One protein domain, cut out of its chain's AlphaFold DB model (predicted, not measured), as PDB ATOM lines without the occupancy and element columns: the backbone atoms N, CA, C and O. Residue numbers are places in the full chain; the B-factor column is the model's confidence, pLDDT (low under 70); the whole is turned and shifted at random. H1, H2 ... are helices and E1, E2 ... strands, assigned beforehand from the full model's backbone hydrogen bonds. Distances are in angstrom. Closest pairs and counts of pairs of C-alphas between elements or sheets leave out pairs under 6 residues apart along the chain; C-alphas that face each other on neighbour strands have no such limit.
ATOM      1  N   LYS A  96      64.577   7.553 244.418       93.56
ATOM      2  CA  LYS A  96      65.118   8.015 243.138       93.56
ATOM      3  C   LYS A  96      65.283   6.851 242.159       93.56
ATOM      4  O   LYS A  96      64.947   7.007 240.993       93.56
ATOM      5  N   GLU A  97      65.763   5.707 242.628       95.56
ATOM      6  CA  GLU A  97      65.918   4.512 241.791       95.56
ATOM      7  C   GLU A  97      64.564   3.928 241.386       95.56
ATOM      8  O   GLU A  97      64.409   3.524 240.239       95.56
ATOM      9  N   GLY A  98      63.545   4.000 242.250       94.69
ATOM     10  CA  GLY A  98      62.176   3.628 241.878       94.69
ATOM     11  C   GLY A  98      61.617   4.455 240.714       94.69
ATOM     12  O   GLY A  98      60.924   3.923 239.848       94.69
ATOM     13  N   LYS A  99      62.006   5.733 240.609       93.12
ATOM     14  CA  LYS A  99      61.689   6.566 239.438       93.12
ATOM     15  C   LYS A  99      62.286   5.973 238.158       93.12
ATOM     16  O   LYS A  99      61.595   5.849 237.152       93.12
ATOM     17  N   THR A 100      63.553   5.570 238.222       94.19
ATOM     18  CA  THR A 100      64.274   4.951 237.105       94.19
ATOM     19  C   THR A 100      63.697   3.580 236.741       94.19
ATOM     20  O   THR A 100      63.626   3.249 235.559       94.19
ATOM     21  N   ILE A 101      63.217   2.801 237.717       95.31
ATOM     22  CA  ILE A 101      62.501   1.540 237.464       95.31
ATOM     23  C   ILE A 101      61.241   1.797 236.630       95.31
ATOM     24  O   ILE A 101      61.008   1.106 235.643       95.31
ATOM     25  N   ILE A 102      60.458   2.823 236.972       93.62
ATOM     26  CA  ILE A 102      59.270   3.193 236.192       93.62
ATOM     27  C   ILE A 102      59.671   3.644 234.786       93.62
ATOM     28  O   ILE A 102      59.152   3.098 233.819       93.62
ATOM     29  N   GLU A 103      60.617   4.580 234.669       91.81
ATOM     30  CA  GLU A 103      61.084   5.133 233.384       91.81
ATOM     31  C   GLU A 103      61.642   4.055 232.435       91.81
ATOM     32  O   GLU A 103      61.529   4.186 231.219       91.81
ATOM     33  N   SER A 104      62.233   2.985 232.977       91.12
ATOM     34  CA  SER A 104      62.771   1.855 232.204       91.12
ATOM     35  C   SER A 104      61.764   0.728 231.950       91.12
ATOM     36  O   SER A 104      62.073  -0.221 231.227       91.12
ATOM     37  N   SER A 105      60.563   0.810 232.523       88.50
ATOM     38  CA  SER A 105      59.524  -0.199 232.330       88.50
ATOM     39  C   SER A 105      58.821  -0.035 230.978       88.50
ATOM     40  O   SER A 105      58.570   1.075 230.519       88.50
ATOM     41  N   ASN A 106      58.397  -1.146 230.373       74.25
ATOM     42  CA  ASN A 106      57.622  -1.130 229.121       74.25
ATOM     43  C   ASN A 106      56.248  -0.439 229.247       74.25
ATOM     44  O   ASN A 106      55.591  -0.197 228.239       74.25
ATOM     45  N   ASN A 107      55.808  -0.144 230.474       72.06
ATOM     46  CA  ASN A 107      54.552   0.550 230.759       72.06
ATOM     47  C   ASN A 107      54.703   2.079 230.729       72.06
ATOM     48  O   ASN A 107      53.708   2.795 230.840       72.06
ATOM     49  N   PHE A 108      55.932   2.588 230.621       77.38
ATOM     50  CA  PHE A 108      56.196   4.015 230.582       77.38
ATOM     51  C   PHE A 108      56.090   4.546 229.154       77.38
ATOM     52  O   PHE A 108      56.962   4.329 228.313       77.38
ATOM     53  N   ASP A 109      55.008   5.272 228.887       80.06
ATOM     54  CA  ASP A 109      54.895   6.106 227.698       80.06
ATOM     55  C   ASP A 109      55.584   7.455 227.958       80.06
ATOM     56  O   ASP A 109      55.260   8.165 228.909       80.06
ATOM     57  N   SER A 110      56.515   7.822 227.074       81.69
ATOM     58  CA  SER A 110      57.253   9.092 227.088       81.69
ATOM     59  C   SER A 110      56.381  10.356 227.097       81.69
ATOM     60  O   SER A 110      56.883  11.436 227.404       81.69
ATOM     61  N   SER A 111      55.088  10.241 226.772       86.50
ATOM     62  CA  SER A 111      54.118  11.334 226.904       86.50
ATOM     63  C   SER A 111      53.776  11.684 228.363       86.50
ATOM     64  O   SER A 111      53.254  12.770 228.629       86.50
ATOM     65  N   TYR A 112      54.091  10.799 229.313       89.25
ATOM     66  CA  TYR A 112      53.828  10.985 230.736       89.25
ATOM     67  C   TYR A 112      55.032  11.576 231.472       89.25
ATOM     68  O   TYR A 112      56.184  11.201 231.263       89.25
ATOM     69  N   TYR A 113      54.752  12.471 232.415       89.62
ATOM     70  CA  TYR A 113      55.733  13.055 233.323       89.62
ATOM     71  C   TYR A 113      55.332  12.816 234.778       89.62
ATOM     72  O   TYR A 113      54.155  12.676 235.109       89.62
ATOM     73  N   PHE A 114      56.317  12.783 235.675       89.88
ATOM     74  CA  PHE A 114      56.058  12.656 237.108       89.88
ATOM     75  C   PHE A 114      55.332  13.901 237.612       89.88
ATOM     76  O   PHE A 114      55.838  15.019 237.501       89.88
ATOM     77  N   SER A 115      54.135  13.693 238.147       85.38
ATOM     78  CA  SER A 115      53.229  14.763 238.528       85.38
ATOM     79  C   SER A 115      53.722  15.476 239.783       85.38
ATOM     80  O   SER A 115      53.945  14.869 240.834       85.38
ATOM     81  N   GLU A 116      53.857  16.797 239.692       80.00
ATOM     82  CA  GLU A 116      54.257  17.625 240.828       80.00
ATOM     83  C   GLU A 116      53.135  17.812 241.858       80.00
ATOM     84  O   GLU A 116      53.408  18.140 243.014       80.00
ATOM     85  N   ASN A 117      51.887  17.551 241.463       73.00
ATOM     86  CA  ASN A 117      50.707  17.710 242.316       73.00
ATOM     87  C   ASN A 117      50.714  16.749 243.518       73.00
ATOM     88  O   ASN A 117      50.035  16.998 244.508       73.00
ATOM     89  N   TYR A 118      51.528  15.688 243.464       73.31
ATOM     90  CA  TYR A 118      51.628  14.662 244.504       73.31
ATOM     91  C   TYR A 118      52.946  14.730 245.303       73.31
ATOM     92  O   TYR A 118      53.264  13.798 246.038       73.31
ATOM     93  N   LYS A 119      53.702  15.843 245.228       63.12
ATOM     94  CA  LYS A 119      55.021  16.052 245.884       63.12
ATOM     95  C   LYS A 119      55.070  15.805 247.407       63.12
ATOM     96  O   LYS A 119      56.158  15.785 247.980       63.12
ATOM     97  N   GLY A 120      53.927  15.636 248.075       68.62
ATOM     98  CA  GLY A 120      53.834  15.344 249.510       68.62
ATOM     99  C   GLY A 120      53.759  13.857 249.875       68.62
ATOM    100  O   GLY A 120      54.024  13.509 251.026       68.62
ATOM    101  N   VAL A 121      53.424  12.974 248.928       81.31
ATOM    102  CA  VAL A 121      53.169  11.550 249.192       81.31
ATOM    103  C   VAL A 121      54.215  10.706 248.477       81.31
ATOM    104  O   VAL A 121      53.992  10.193 247.391       81.31
ATOM    105  N   ASN A 122      55.379  10.557 249.107       86.00
ATOM    106  CA  ASN A 122      56.467   9.750 248.540       86.00
ATOM    107  C   ASN A 122      56.301   8.252 248.826       86.00
ATOM    108  O   ASN A 122      56.960   7.427 248.200       86.00
ATOM    109  N   THR A 123      55.480   7.894 249.817       91.69
ATOM    110  CA  THR A 123      55.262   6.507 250.236       91.69
ATOM    111  C   THR A 123      53.825   6.280 250.676       91.69
ATOM    112  O   THR A 123      53.197   7.183 251.236       91.69
ATOM    113  N   ILE A 124      53.334   5.055 250.501       91.75
ATOM    114  CA  ILE A 124      52.012   4.615 250.967       91.75
ATOM    115  C   ILE A 124      52.119   3.276 251.710       91.75
ATOM    116  O   ILE A 124      53.041   2.511 251.421       91.75
ATOM    117  N   PRO A 125      51.227   2.987 252.677       90.88
ATOM    118  CA  PRO A 125      51.187   1.689 253.343       90.88
ATOM    119  C   PRO A 125      50.760   0.575 252.378       90.88
ATOM    120  O   PRO A 125      49.881   0.779 251.541       90.88
ATOM    121  N   VAL A 126      51.361  -0.605 252.522       88.69
ATOM    122  CA  VAL A 126      51.108  -1.791 251.688       88.69
ATOM    123  C   VAL A 126      51.164  -3.056 252.546       88.69
ATOM    124  O   VAL A 126      52.071  -3.211 253.354       88.69
ATOM    125  N   SER A 127      50.201  -3.965 252.377       81.00
ATOM    126  CA  SER A 127      50.124  -5.223 253.140       81.00
ATOM    127  C   SER A 127      51.083  -6.303 252.643       81.00
ATOM    128  O   SER A 127      51.552  -7.116 253.434       81.00
ATOM    129  N   ASP A 128      51.375  -6.301 251.342       75.56
ATOM    130  CA  ASP A 128      52.054  -7.404 250.651       75.56
ATOM    131  C   ASP A 128      53.441  -7.006 250.130       75.56
ATOM    132  O   ASP A 128      53.925  -7.539 249.133       75.56
ATOM    133  N   ASN A 129      54.092  -6.041 250.786       74.62
ATOM    134  CA  ASN A 129      55.459  -5.667 250.438       74.62
ATOM    135  C   ASN A 129      56.417  -6.814 250.810       74.62
ATOM    136  O   ASN A 129      56.279  -7.388 251.898       74.62
ATOM    137  N   PRO A 130      57.420  -7.128 249.971       78.00
ATOM    138  CA  PRO A 130      58.526  -7.978 250.378       78.00
ATOM    139  C   PRO A 130      59.105  -7.510 251.716       78.00
ATOM    140  O   PRO A 130      59.326  -6.319 251.944       78.00
ATOM    141  N   LYS A 131      59.315  -8.461 252.627       79.88
ATOM    142  CA  LYS A 131      59.745  -8.156 253.993       79.88
ATOM    143  C   LYS A 131      61.255  -7.951 254.038       79.88
ATOM    144  O   LYS A 131      62.011  -8.882 253.778       79.88
ATOM    145  N   GLY A 132      61.675  -6.754 254.436       80.81
ATOM    146  CA  GLY A 132      63.052  -6.444 254.821       80.81
ATOM    147  C   GLY A 132      63.157  -6.164 256.323       80.81
ATOM    148  O   GLY A 132      62.191  -5.736 256.954       80.81
ATOM    149  N   LEU A 133      64.328  -6.396 256.922       86.94
ATOM    150  CA  LEU A 133      64.556  -6.029 258.323       86.94
ATOM    151  C   LEU A 133      64.629  -4.498 258.446       86.94
ATOM    152  O   LEU A 133      65.378  -3.871 257.706       86.94
ATOM    153  N   LEU A 134      63.892  -3.904 259.395       90.38
ATOM    154  CA  LEU A 134      63.795  -2.441 259.587       90.38
ATOM    155  C   LEU A 134      63.205  -1.680 258.384       90.38
ATOM    156  O   LEU A 134      63.334  -0.456 258.290       90.38
ATOM    157  N   VAL A 135      62.550  -2.400 257.473       90.50
ATOM    158  CA  VAL A 135      61.762  -1.832 256.382       90.50
ATOM    159  C   VAL A 135      60.307  -1.820 256.830       90.50
ATOM    160  O   VAL A 135      59.751  -2.861 257.165       90.50
ATOM    161  N   ALA A 136      59.705  -0.638 256.873       89.06
ATOM    162  CA  ALA A 136      58.296  -0.469 257.182       89.06
ATOM    163  C   ALA A 136      57.417  -1.082 256.079       89.06
ATOM    164  O   ALA A 136      57.835  -1.185 254.923       89.06
ATOM    165  N   ASP A 137      56.165  -1.394 256.416       90.62
ATOM    166  CA  ASP A 137      55.138  -1.897 255.490       90.62
ATOM    167  C   ASP A 137      54.650  -0.788 254.535       90.62
ATOM    168  O   ASP A 137      53.491  -0.364 254.543       90.62
ATOM    169  N   ARG A 138      55.583  -0.218 253.765       92.44
ATOM    170  CA  ARG A 138      55.404   0.953 252.909       92.44
ATOM    171  C   ARG A 138      56.184   0.800 251.607       92.44
ATOM    172  O   ARG A 138      57.336   0.376 251.606       92.44
ATOM    173  N   ALA A 139      55.569   1.218 250.508       94.25
ATOM    174  CA  ALA A 139      56.179   1.259 249.183       94.25
ATOM    175  C   ALA A 139      56.335   2.708 248.720       94.25
ATOM    176  O   ALA A 139      55.618   3.595 249.198       94.25
ATOM    177  N   TYR A 140      57.256   2.953 247.788       95.12
ATOM    178  CA  TYR A 140      57.355   4.258 247.140       95.12
ATOM    179  C   TYR A 140      56.177   4.467 246.209       95.12
ATOM    180  O   TYR A 140      55.830   3.558 245.468       95.12
ATOM    181  N   TYR A 141      55.578   5.651 246.250       94.31
ATOM    182  CA  TYR A 141      54.411   6.000 245.451       94.31
ATOM    183  C   TYR A 141      54.770   7.036 244.398       94.31
ATOM    184  O   TYR A 141      55.445   8.020 244.698       94.31
ATOM    185  N   TYR A 142      54.278   6.830 243.181       93.31
ATOM    186  CA  TYR A 142      54.497   7.730 242.060       93.31
ATOM    187  C   TYR A 142      53.187   7.970 241.328       93.31
ATOM    188  O   TYR A 142      52.446   7.034 241.028       93.31
ATOM    189  N   ALA A 143      52.943   9.230 240.994       92.50
ATOM    190  CA  ALA A 143      51.878   9.635 240.095       92.50
ATOM    191  C   ALA A 143      52.505  10.203 238.823       92.50
ATOM    192  O   ALA A 143      53.383  11.069 238.880       92.50
ATOM    193  N   LEU A 144      52.063   9.707 237.679       91.62
ATOM    194  CA  LEU A 144      52.462  10.159 236.358       91.62
ATOM    195  C   LEU A 144      51.247  10.785 235.685       91.62
ATOM    196  O   LEU A 144      50.153  10.243 235.787       91.62
ATOM    197  N   SER A 145      51.428  11.898 234.987       90.31
ATOM    198  CA  SER A 145      50.356  12.580 234.264       90.31
ATOM    199  C   SER A 145      50.794  12.906 232.847       90.31
ATOM    200  O   SER A 145      51.967  13.177 232.606       90.31
ATOM    201  N   ASN A 146      49.847  12.914 231.915       89.56
ATOM    202  CA  ASN A 146      50.023  13.488 230.580       89.56
ATOM    203  C   ASN A 146      49.139  14.737 230.371       89.56
ATOM    204  O   ASN A 146      48.949  15.194 229.247       89.56
ATOM    205  N   GLY A 147      48.559  15.275 231.453       84.12
ATOM    206  CA  GLY A 147      47.637  16.416 231.439       84.12
ATOM    207  C   GLY A 147      46.161  16.061 231.231       84.12
ATOM    208  O   GLY A 147      45.305  16.894 231.513       84.12
ATOM    209  N   THR A 148      45.847  14.840 230.789       83.69
ATOM    210  CA  THR A 148      44.457  14.358 230.645       83.69
ATOM    211  C   THR A 148      44.152  13.176 231.552       83.69
ATOM    212  O   THR A 148      43.077  13.123 232.143       83.69
ATOM    213  N   ASN A 149      45.114  12.268 231.704       87.62
ATOM    214  CA  ASN A 149      44.999  11.060 232.502       87.62
ATOM    215  C   ASN A 149      46.176  10.956 233.468       87.62
ATOM    216  O   ASN A 149      47.319  11.246 233.100       87.62
ATOM    217  N   ASP A 150      45.884  10.460 234.667       89.88
ATOM    218  CA  ASP A 150      46.886  10.135 235.673       89.88
ATOM    219  C   ASP A 150      47.048   8.612 235.777       89.88
ATOM    220  O   ASP A 150      46.076   7.857 235.728       89.88
ATOM    221  N   MET A 151      48.289   8.166 235.938       91.50
ATOM    222  CA  MET A 151      48.653   6.791 236.252       91.50
ATOM    223  C   MET A 151      49.397   6.747 237.578       91.50
ATOM    224  O   MET A 151      50.208   7.621 237.881       91.50
ATOM    225  N   PHE A 152      49.151   5.699 238.354       92.81
ATOM    226  CA  PHE A 152      49.683   5.567 239.702       92.81
ATOM    227  C   PHE A 152      50.481   4.281 239.811       92.81
ATOM    228  O   PHE A 152      50.039   3.228 239.353       92.81
ATOM    229  N   PHE A 153      51.650   4.361 240.428       93.44
ATOM    230  CA  PHE A 153      52.561   3.237 240.566       93.44
ATOM    231  C   PHE A 153      53.095   3.159 241.981       93.44
ATOM    232  O   PHE A 153      53.283   4.177 242.653       93.44
ATOM    233  N   ILE A 154      53.385   1.934 242.397       94.62
ATOM    234  CA  ILE A 154      54.200   1.667 243.570       94.62
ATOM    235  C   ILE A 154      55.438   0.878 243.185       94.62
ATOM    236  O   ILE A 154      55.385   0.020 242.303       94.62
ATOM    237  N   VAL A 155      56.538   1.172 243.869       95.31
ATOM    238  CA  VAL A 155      57.785   0.419 243.746       95.31
ATOM    239  C   VAL A 155      58.192  -0.087 245.118       95.31
ATOM    240  O   VAL A 155      58.261   0.695 246.077       95.31
ATOM    241  N   SER A 156      58.459  -1.389 245.214       95.19
ATOM    242  CA  SER A 156      58.996  -1.959 246.439       95.19
ATOM    243  C   SER A 156      60.436  -1.485 246.661       95.19
ATOM    244  O   SER A 156      61.273  -1.588 245.766       95.19
ATOM    245  N   PRO A 157      60.760  -1.002 247.866       94.81
ATOM    246  CA  PRO A 157      62.119  -0.609 248.225       94.81
ATOM    247  C   PRO A 157      63.064  -1.807 248.404       94.81
ATOM    248  O   PRO A 157      64.278  -1.623 248.436       94.81
ATOM    249  N   VAL A 158      62.523  -3.018 248.570       94.00
ATOM    250  CA  VAL A 158      63.306  -4.220 248.890       94.00
ATOM    251  C   VAL A 158      63.812  -4.909 247.632       94.00
ATOM    252  O   VAL A 158      64.979  -5.264 247.597       94.00
ATOM    253  N   ASP A 159      62.955  -5.091 246.627       94.19
ATOM    254  CA  ASP A 159      63.273  -5.861 245.415       94.19
ATOM    255  C   ASP A 159      62.983  -5.109 244.106       94.19
ATOM    256  O   ASP A 159      63.168  -5.652 243.018       94.19
ATOM    257  N   GLY A 160      62.506  -3.864 244.190       94.25
ATOM    258  CA  GLY A 160      62.213  -3.045 243.017       94.25
ATOM    259  C   GLY A 160      60.957  -3.475 242.259       94.25
ATOM    260  O   GLY A 160      60.714  -2.975 241.159       94.25
ATOM    261  N   SER A 161      60.140  -4.376 242.816       93.88
ATOM    262  CA  SER A 161      58.890  -4.803 242.189       93.88
ATOM    263  C   SER A 161      57.973  -3.607 241.912       93.88
ATOM    264  O   SER A 161      57.701  -2.779 242.784       93.88
ATOM    265  N   LEU A 162      57.515  -3.513 240.662       94.31
ATOM    266  CA  LEU A 162      56.685  -2.426 240.151       94.31
ATOM    267  C   LEU A 162      55.239  -2.899 240.004       94.31
ATOM    268  O   LEU A 162      54.966  -3.862 239.287       94.31
ATOM    269  N   VAL A 163      54.304  -2.177 240.618       93.19
ATOM    270  CA  VAL A 163      52.867  -2.442 240.488       93.19
ATOM    271  C   VAL A 163      52.146  -1.164 240.087       93.19
ATOM    272  O   VAL A 163      52.291  -0.125 240.730       93.19
ATOM    273  N   GLN A 164      51.343  -1.245 239.027       93.31
ATOM    274  CA  GLN A 164      50.434  -0.171 238.642       93.31
ATOM    275  C   GLN A 164      49.147  -0.265 239.463       93.31
ATOM    276  O   GLN A 164      48.529  -1.325 239.567       93.31
ATOM    277  N   LEU A 165      48.734   0.854 240.042       91.25
ATOM    278  CA  LEU A 165      47.501   0.967 240.803       91.25
ATOM    279  C   LEU A 165      46.357   1.404 239.889       91.25
ATOM    280  O   LEU A 165      46.520   2.261 239.023       91.25
ATOM    281  N   ALA A 166      45.170   0.853 240.137       88.62
ATOM    282  CA  ALA A 166      43.967   1.222 239.394       88.62
ATOM    283  C   ALA A 166      43.479   2.644 239.717       88.62
ATOM    284  O   ALA A 166      42.838   3.274 238.885       88.62
ATOM    285  N   ASN A 167      43.748   3.135 240.931       88.12
ATOM    286  CA  ASN A 167      43.236   4.405 241.434       88.12
ATOM    287  C   ASN A 167      44.293   5.146 242.252       88.12
ATOM    288  O   ASN A 167      45.187   4.532 242.840       88.12
ATOM    289  N   ASP A 168      44.107   6.460 242.352       88.69
ATOM    290  CA  ASP A 168      44.853   7.332 243.251       88.69
ATOM    291  C   ASP A 168      44.651   6.912 244.713       88.69
ATOM    292  O   ASP A 168      43.521   6.826 245.210       88.69
ATOM    293  N   PHE A 169      45.753   6.680 245.422       83.31
ATOM    294  CA  PHE A 169      45.709   6.346 246.842       83.31
ATOM    295  C   PHE A 169      45.284   7.541 247.708       83.31
ATOM    296  O   PHE A 169      44.659   7.361 248.754       83.31
ATOM    297  N   THR A 170      45.606   8.765 247.290       79.12
ATOM    298  CA  THR A 170      45.413   9.968 248.109       79.12
ATOM    299  C   THR A 170      43.938  10.356 248.222       79.12
ATOM    300  O   THR A 170      43.460  10.599 249.328       79.12
ATOM    301  N   LYS A 171      43.174  10.248 247.127       71.06
ATOM    302  CA  LYS A 171      41.718  10.483 247.103       71.06
ATOM    303  C   LYS A 171      40.904   9.513 247.958       71.06
ATOM    304  O   LYS A 171      39.874   9.891 248.508       71.06
ATOM    305  N   LYS A 172      41.343   8.259 248.114       57.03
ATOM    306  CA  LYS A 172      40.598   7.252 248.896       57.03
ATOM    307  C   LYS A 172      40.553   7.577 250.399       57.03
ATOM    308  O   LYS A 172      39.662   7.095 251.092       57.03
ATOM    309  N   ASN A 173      41.474   8.410 250.887       53.34
ATOM    310  CA  ASN A 173      41.536   8.833 252.289       53.34
ATOM    311  C   ASN A 173      40.769  10.138 252.577       53.34
ATOM    312  O   ASN A 173      40.594  10.472 253.744       53.34
ATOM    313  N   GLU A 174      40.283  10.855 251.556       47.38
ATOM    314  CA  GLU A 174      39.453  12.060 251.738       47.38
ATOM    315  C   GLU A 174      37.964  11.735 251.931       47.38
ATOM    316  O   GLU A 174      37.249  12.507 252.550       47.38
TER     317      GLU A 174
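This is residues 96 to 174 of the 177 residues of an uncharacterized protein of Clostridiales bacterium 38-18 (UniProt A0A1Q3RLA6). Look for a small, strongly twisted sheet of four strands, E1 to E4, with the long E2 and E3 hairpin at its core, one helix, H1, packed slantwise over one face, and a short last helix, H2, that only grazes the sheet. The long link of residues 105 to 122 runs past E2, where residues 113 to 114 pair antiparallel with residues 144 to 145. The printed part has 79 residues, with two named helices and four named strands in the order H1 E1 E2 E3 E4 H2; the sheet order is E1 - E2 - E3 - E4, all antiparallel. The class is mixed, helices and strands, with under half of the residues in named elements. The whole is compact, with a radius of gyration of the C-alphas of 12.4 A and spans of 39 by 32 by 20 A.

Start at H1, residues 96 to 104, which is on the sheet of E1, residues 123 to 125, E2, residues 138 to 145, E3, residues 150 to 155, and E4, residues 162 to 165. Its height over the sheet is 9.4 A, and it lies over E3 and, only just, over E2, with 3 of its C-alphas. It runs slantwise to the strands, at 56 degrees to E3 on the local plane; its closest C-alphas to E3 are those of Gly 98 and Val 155, 5.8 A apart. The four strands form a meander, each the antiparallel neighbour of the one before. In the hairpin E1 and E2, find N 124 and O 139 at 3.0 A. In the hairpin E2 and E3, N 144 and O 151 are 2.8 A apart. In the hairpin E3 and E4, N 165 and O 152 are 2.8 A apart. The pairing is staggered: E2 pairs with E1 over residues 138 to 140 and with E3 over 140 to 145. H2, residues 169 to 172, only grazes the sheet with residues 169 to 170, and is apart from H1. Every O i to N i+4 pair in H1 is within hydrogen-bond range; H2 is too short for such a pair, and its one O i to N i+3 pair is within range.

Find C-alpha 96 at (65.118, 8.015, 243.138); from there H1 runs 12.8 A to C-alpha 104. E1 measures 7.0 A. E2 begins at C-alpha 138, (55.404, 0.953, 252.909), and runs 22.5 A. E3 measures 16.7 A and E4 9.8 A. H2, 5.6 A long, ends at C-alpha 172, (40.598, 7.252, 248.896).

The two C-alphas farthest apart, those of Leu 133 and Thr 148, are 39.8 A apart. The printed part has no cut. The links H1 to E1 and E1 to E2 are long. Mean pLDDT of the printed part is 86.1; residues 119 to 120 and 172 to 174 are under 70.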